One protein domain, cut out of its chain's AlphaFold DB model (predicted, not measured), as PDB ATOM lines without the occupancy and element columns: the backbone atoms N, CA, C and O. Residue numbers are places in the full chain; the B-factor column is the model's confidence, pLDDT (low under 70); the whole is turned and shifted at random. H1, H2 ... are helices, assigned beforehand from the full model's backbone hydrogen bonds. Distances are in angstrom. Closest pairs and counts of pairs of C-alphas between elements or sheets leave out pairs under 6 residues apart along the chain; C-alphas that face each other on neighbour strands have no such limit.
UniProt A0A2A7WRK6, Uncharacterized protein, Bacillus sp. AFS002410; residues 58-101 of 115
ATOM      1  N   LYS A  58      34.892  45.340  44.772       93.38
ATOM      2  CA  LYS A  58      34.933  43.947  44.286       93.38
ATOM      3  C   LYS A  58      33.772  43.090  44.805       93.38
ATOM      4  O   LYS A  58      33.310  42.189  44.113       93.38
ATOM      5  N   GLN A  59      33.322  43.333  46.035       91.44
ATOM      6  CA  GLN A  59      32.188  42.616  46.625       91.44
ATOM      7  C   GLN A  59      30.862  43.099  46.041       91.44
ATOM      8  O   GLN A  59      29.963  42.287  45.864       91.44
ATOM      9  N   ILE A  60      30.764  44.389  45.710       92.19
ATOM     10  CA  ILE A  60      29.617  44.960  45.001       92.19
ATOM     11  C   ILE A  60      29.527  44.356  43.594       92.19
ATOM     12  O   ILE A  60      28.463  43.870  43.227       92.19
ATOM     13  N   ASP A  61      30.637  44.285  42.855       93.88
ATOM     14  CA  ASP A  61      30.670  43.692  41.510       93.88
ATOM     15  C   ASP A  61      30.307  42.197  41.544       93.88
ATOM     16  O   ASP A  61      29.522  41.711  40.731       93.88
ATOM     17  N   ARG A  62      30.823  41.458  42.538       92.88
ATOM     18  CA  ARG A  62      30.479  40.043  42.733       92.88
ATOM     19  C   ARG A  62      29.003  39.860  43.092       92.88
ATOM     20  O   ARG A  62      28.364  38.968  42.549       92.88
ATOM     21  N   ALA A  63      28.460  40.696  43.977       91.06
ATOM     22  CA  ALA A  63      27.051  40.665  44.370       91.06
ATOM     23  C   ALA A  63      26.118  41.035  43.204       91.06
ATOM     24  O   ALA A  63      25.056  40.428  43.054       91.06
ATOM     25  N   ALA A  64      26.539  41.953  42.329       89.56
ATOM     26  CA  ALA A  64      25.807  42.300  41.116       89.56
ATOM     27  C   ALA A  64      25.640  41.093  40.177       89.56
ATOM     28  O   ALA A  64      24.577  40.933  39.580       89.56
ATOM     29  N   GLY A  65      26.626  40.188  40.126       88.31
ATOM     30  CA  GLY A  65      26.520  38.910  39.408       88.31
ATOM     31  C   GLY A  65      25.411  37.980  39.924       88.31
ATOM     32  O   GLY A  65      24.918  37.149  39.169       88.31
ATOM     33  N   PHE A  66      24.977  38.152  41.175       85.81
ATOM     34  CA  PHE A  66      23.851  37.434  41.789       85.81
ATOM     35  C   PHE A  66      22.564  38.279  41.846       85.81
ATOM     36  O   PHE A  66      21.617  37.920  42.546       85.81
ATOM     37  N   GLY A  67      22.518  39.423  41.152       87.81
ATOM     38  CA  GLY A  67      21.359  40.323  41.147       87.81
ATOM     39  C   GLY A  67      21.191  41.154  42.426       87.81
ATOM     40  O   GLY A  67      20.114  41.691  42.680       87.81
ATOM     41  N   ILE A  68      22.233  41.280  43.253       91.44
ATOM     42  CA  ILE A  68      22.186  42.025  44.516       91.44
ATOM     43  C   ILE A  68      22.833  43.398  44.323       91.44
ATOM     44  O   ILE A  68      24.033  43.513  44.081       91.44
ATOM     45  N   GLY A  69      22.043  44.459  44.489       91.75
ATOM     46  CA  GLY A  69      22.544  45.835  44.445       91.75
ATOM     47  C   GLY A  69      23.357  46.237  45.684       91.75
ATOM     48  O   GLY A  69      23.192  45.673  46.770       91.75
ATOM     49  N   GLU A  70      24.183  47.285  45.554       92.75
ATOM     50  CA  GLU A  70      25.020  47.818  46.648       92.75
ATOM     51  C   GLU A  70      24.204  48.123  47.912       92.75
ATOM     52  O   GLU A  70      24.605  47.766  49.022       92.75
ATOM     53  N   ASN A  71      23.044  48.772  47.756       91.56
ATOM     54  CA  ASN A  71      22.191  49.149  48.885       91.56
ATOM     55  C   ASN A  71      21.753  47.927  49.698       91.56
ATOM     56  O   ASN A  71      21.788  47.959  50.931       91.56
ATOM     57  N   THR A  72      21.411  46.833  49.016       91.94
ATOM     58  CA  THR A  72      21.050  45.562  49.648       91.94
ATOM     59  C   THR A  72      22.249  44.950  50.359       91.94
ATOM     60  O   THR A  72      22.143  44.560  51.521       91.94
ATOM     61  N   LEU A  73      23.413  44.922  49.709       91.44
ATOM     62  CA  LEU A  73      24.638  44.376  50.293       91.44
ATOM     63  C   LEU A  73      25.048  45.142  51.566       91.44
ATOM     64  O   LEU A  73      25.346  44.548  52.603       91.44
ATOM     65  N   ARG A  74      24.963  46.477  51.537       89.88
ATOM     66  CA  ARG A  74      25.212  47.346  52.695       89.88
ATOM     67  C   ARG A  74      24.179  47.138  53.806       89.88
ATOM     68  O   ARG A  74      24.535  47.194  54.985       89.88
ATOM     69  N   ALA A  75      22.911  46.913  53.461       88.69
ATOM     70  CA  ALA A  75      21.867  46.598  54.434       88.69
ATOM     71  C   ALA A  75      22.147  45.266  55.145       88.69
ATOM     72  O   ALA A  75      22.106  45.219  56.374       88.69
ATOM     73  N   ARG A  76      22.543  44.224  54.403       90.00
ATOM     74  CA  ARG A  76      22.960  42.926  54.964       90.00
ATOM     75  C   ARG A  76      24.133  43.074  55.936       90.00
ATOM     76  O   ARG A  76      24.084  42.549  57.045       90.00
ATOM     77  N   GLY A  77      25.116  43.907  55.595       87.75
ATOM     78  CA  GLY A  77      26.212  44.265  56.499       87.75
ATOM     79  C   GLY A  77      25.773  44.911  57.811       87.75
ATOM     80  O   GLY A  77      26.247  44.543  58.885       87.75
ATOM     81  N   LYS A  78      24.829  45.859  57.747       83.88
ATOM     82  CA  LYS A  78      24.251  46.492  58.947       83.88
ATOM     83  C   LYS A  78      23.490  45.497  59.825       83.88
ATOM     84  O   LYS A  78      23.458  45.683  61.038       83.88
ATOM     85  N   LEU A  79      22.895  44.474  59.216       82.81
ATOM     86  CA  LEU A  79      22.176  43.395  59.894       82.81
ATOM     87  C   LEU A  79      23.108  42.301  60.445       82.81
ATOM     88  O   LEU A  79      22.624  41.348  61.044       82.81
ATOM     89  N   GLY A  80      24.427  42.431  60.264       83.75
ATOM     90  CA  GLY A  80      25.408  41.482  60.791       83.75
ATOM     91  C   GLY A  80      25.562  40.210  59.961       83.75
ATOM     92  O   GLY A  80      26.003  39.194  60.495       83.75
ATOM     93  N   TRP A  81      25.199  40.245  58.677       86.25
ATOM     94  CA  TRP A  81      25.441  39.124  57.774       86.25
ATOM     95  C   TRP A  81      26.940  38.916  57.556       86.25
ATOM     96  O   TRP A  81      27.714  39.875  57.488       86.25
ATOM     97  N   ASP A  82      27.327  37.653  57.392       88.56
ATOM     98  CA  ASP A  82      28.635  37.291  56.861       88.56
ATOM     99  C   ASP A  82      28.773  37.789  55.409       88.56
ATOM    100  O   ASP A  82      27.794  37.866  54.664       88.56
ATOM    101  N   VAL A  83      30.003  38.126  55.025       86.56
ATOM    102  CA  VAL A  83      30.366  38.622  53.696       86.56
ATOM    103  C   VAL A  83      29.900  37.681  52.588       86.56
ATOM    104  O   VAL A  83      29.288  38.143  51.628       86.56
ATOM    105  N   GLU A  84      30.181  36.383  52.702       89.44
ATOM    106  CA  GLU A  84      29.864  35.423  51.643       89.44
ATOM    107  C   GLU A  84      28.352  35.217  51.543       89.44
ATOM    108  O   GLU A  84      27.792  35.368  50.459       89.44
ATOM    109  N   SER A  85      27.668  34.994  52.669       88.44
ATOM    110  CA  SER A  85      26.203  34.887  52.729       88.44
ATOM    111  C   SER A  85      25.527  36.124  52.149       88.44
ATOM    112  O   SER A  85      24.549  36.015  51.406       88.44
ATOM    113  N   ALA A  86      26.057  37.313  52.448       90.81
ATOM    114  CA  ALA A  86      25.528  38.561  51.927       90.81
ATOM    115  C   ALA A  86      25.681  38.703  50.404       90.81
ATOM    116  O   ALA A  86      24.893  39.437  49.809       90.81
ATOM    117  N   ILE A  87      26.643  38.014  49.784       91.94
ATOM    118  CA  ILE A  87      26.904  38.037  48.337       91.94
ATOM    119  C   ILE A  87      26.143  36.927  47.602       91.94
ATOM    120  O   ILE A  87      25.651  37.175  46.511       91.94
ATOM    121  N   ILE A  88      26.050  35.718  48.159       91.06
ATOM    122  CA  ILE A  88      25.515  34.554  47.425       91.06
ATOM    123  C   ILE A  88      24.014  34.331  47.623       91.06
ATOM    124  O   ILE A  88      23.414  33.564  46.880       91.06
ATOM    125  N   THR A  89      23.397  34.970  48.623       87.81
ATOM    126  CA  THR A  89      21.958  34.798  48.885       87.81
ATOM    127  C   THR A  89      21.157  35.693  47.933       87.81
ATOM    128  O   THR A  89      21.229  36.915  48.085       87.81
ATOM    129  N   PRO A  90      20.379  35.166  46.977       83.00
ATOM    130  CA  PRO A  90      19.596  35.998  46.062       83.00
ATOM    131  C   PRO A  90      18.461  36.741  46.795       83.00
ATOM    132  O   PRO A  90      18.165  36.474  47.963       83.00
ATOM    133  N   ILE A  91      17.861  37.733  46.135       82.00
ATOM    134  CA  ILE A  91      16.653  38.414  46.623       82.00
ATOM    135  C   ILE A  91      15.456  37.716  45.980       82.00
ATOM    136  O   ILE A  91      15.315  37.776  44.765       82.00
ATOM    137  N   TYR A  92      14.621  37.070  46.786       80.62
ATOM    138  CA  TYR A  92      13.403  36.415  46.313       80.62
ATOM    139  C   TYR A  92      12.235  37.405  46.264       80.62
ATOM    140  O   TYR A  92      12.084  38.238  47.167       80.62
ATOM    141  N   SER A  93      11.390  37.295  45.242       77.88
ATOM    142  CA  SER A  93      10.088  37.957  45.199       77.88
ATOM    143  C   SER A  93       9.125  37.353  46.237       77.88
ATOM    144  O   SER A  93       9.338  36.231  46.703       77.88
ATOM    145  N   PRO A  94       8.042  38.053  46.619       73.94
ATOM    146  CA  PRO A  94       7.033  37.498  47.523       73.94
ATOM    147  C   PRO A  94       6.463  36.151  47.046       73.94
ATOM    148  O   PRO A  94       6.239  35.258  47.864       73.94
ATOM    149  N   GLU A  95       6.271  35.982  45.735       77.75
ATOM    150  CA  GLU A  95       5.810  34.727  45.134       77.75
ATOM    151  C   GLU A  95       6.866  33.620  45.261       77.75
ATOM    152  O   GLU A  95       6.544  32.490  45.631       77.75
ATOM    153  N   GLU A  96       8.137  33.949  45.021       74.25
ATOM    154  CA  GLU A  96       9.256  33.016  45.168       74.25
ATOM    155  C   GLU A  96       9.483  32.619  46.634       74.25
ATOM    156  O   GLU A  96       9.818  31.468  46.912       74.25
ATOM    157  N   VAL A  97       9.265  33.525  47.592       71.19
ATOM    158  CA  VAL A  97       9.324  33.218  49.034       71.19
ATOM    159  C   VAL A  97       8.225  32.229  49.423       71.19
ATOM    160  O   VAL A  97       8.485  31.286  50.172       71.19
ATOM    161  N   ALA A  98       7.010  32.409  48.896       73.56
ATOM    162  CA  ALA A  98       5.897  31.495  49.148       73.56
ATOM    163  C   ALA A  98       6.168  30.084  48.595       73.56
ATOM    164  O   ALA A  98       5.783  29.099  49.222       73.56
ATOM    165  N   GLN A  99       6.865  29.984  47.458       68.38
ATOM    166  CA  GLN A  99       7.221  28.709  46.828       68.38
ATOM    167  C   GLN A  99       8.423  28.017  47.485       68.38
ATOM    168  O   GLN A  99       8.405  26.800  47.650       68.38
ATOM    169  N   ASN A 100       9.457  28.769  47.880       65.69
ATOM    170  CA  ASN A 100      10.663  28.204  48.498       65.69
ATOM    171  C   ASN A 100      10.451  27.782  49.963       65.69
ATOM    172  O   ASN A 100      11.247  27.012  50.502       65.69
ATOM    173  N   GLY A 101       9.370  28.249  50.600       59.16
ATOM    174  CA  GLY A 101       9.081  27.993  52.008       59.16
ATOM    175  C   GLY A 101      10.093  28.666  52.940       59.16
ATOM    176  O   GLY A 101      11.215  29.009  52.565       59.16
TER     177      GLY A 101
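What this domain is: This is residues 58 to 101 of the 115 residues of an uncharacterized protein of Bacillus sp. AFS002410 (UniProt A0A2A7WRK6). Three short helices, H1, H2 and H3, pack together in a small triangular cluster, each touching the other two, and a fourth, H4, is held away from them at the far end of an arm. Residues 93 to 99, of which 94 to 99 belong to H4, stick out from the cluster, and this arm makes the length of the whole. The printed part has 44 residues, with four named helices in the order H1, H2, H3, H4 and no named strand, and its class is all helix. It is only just compact, close to loose, with a radius of gyration of the C-alphas of 10.8 A, and the C-alphas span 31 by 21 by 16 A.

Where its parts are: Find C-alpha 58 at (34.933, 43.947, 44.286), where H1 begins; it runs over residues 58 to 64, 9.8 A from first to last C-alpha. Read on to C-alpha 70 at (25.020, 47.818, 46.648), where H2 begins; the longest helix with 9 residues, it takes residues 70 to 78 and measures 12.4 A. Next comes H3, residues 83 to 88, 8.9 A long. H4 takes residues 94 to 100, 10.0 A long, and ends with C-alpha 100 at (10.663, 28.204, 48.498).

How they stand to each other: Start at Ile 60 and Glu 70, whose C-alphas, 5.7 A apart, are the closest of H1 and H2. These two helices touch and run opposite ways at a steep tilt of 68 degrees, only just short of about perpendicular. H1 also touches H3, with the C-alphas of Ala 63 and Ile 87 the closest at 4.8 A; they run the same way at a shallow tilt of 30 degrees. H2 and H3 form a helical hairpin: they touch and run opposite ways at a steep tilt of 44 degrees, and their closest C-alphas, those of Arg 76 and Ala 86, are 5.9 A apart. With 1 of these 3 pairs at a shallow tilt, the helix packing is mostly crossed, but only just. Look next at H4, which is apart from H1, H2 and H3. In H1, H2, H3 and H4 every backbone O i to N i+4 pair is within hydrogen-bond range.

The domain as a whole: The two C-alphas farthest apart are those of Lys 58 and Ala 98, at 32.0 A. The printed part has no cut, and the links H1 to H2, H2 to H3 and H3 to H4 are tight. The mean pLDDT of the printed part is 85.3; look for values under 70 at residues 99 to 101, of which 99 and 100 belong to H4.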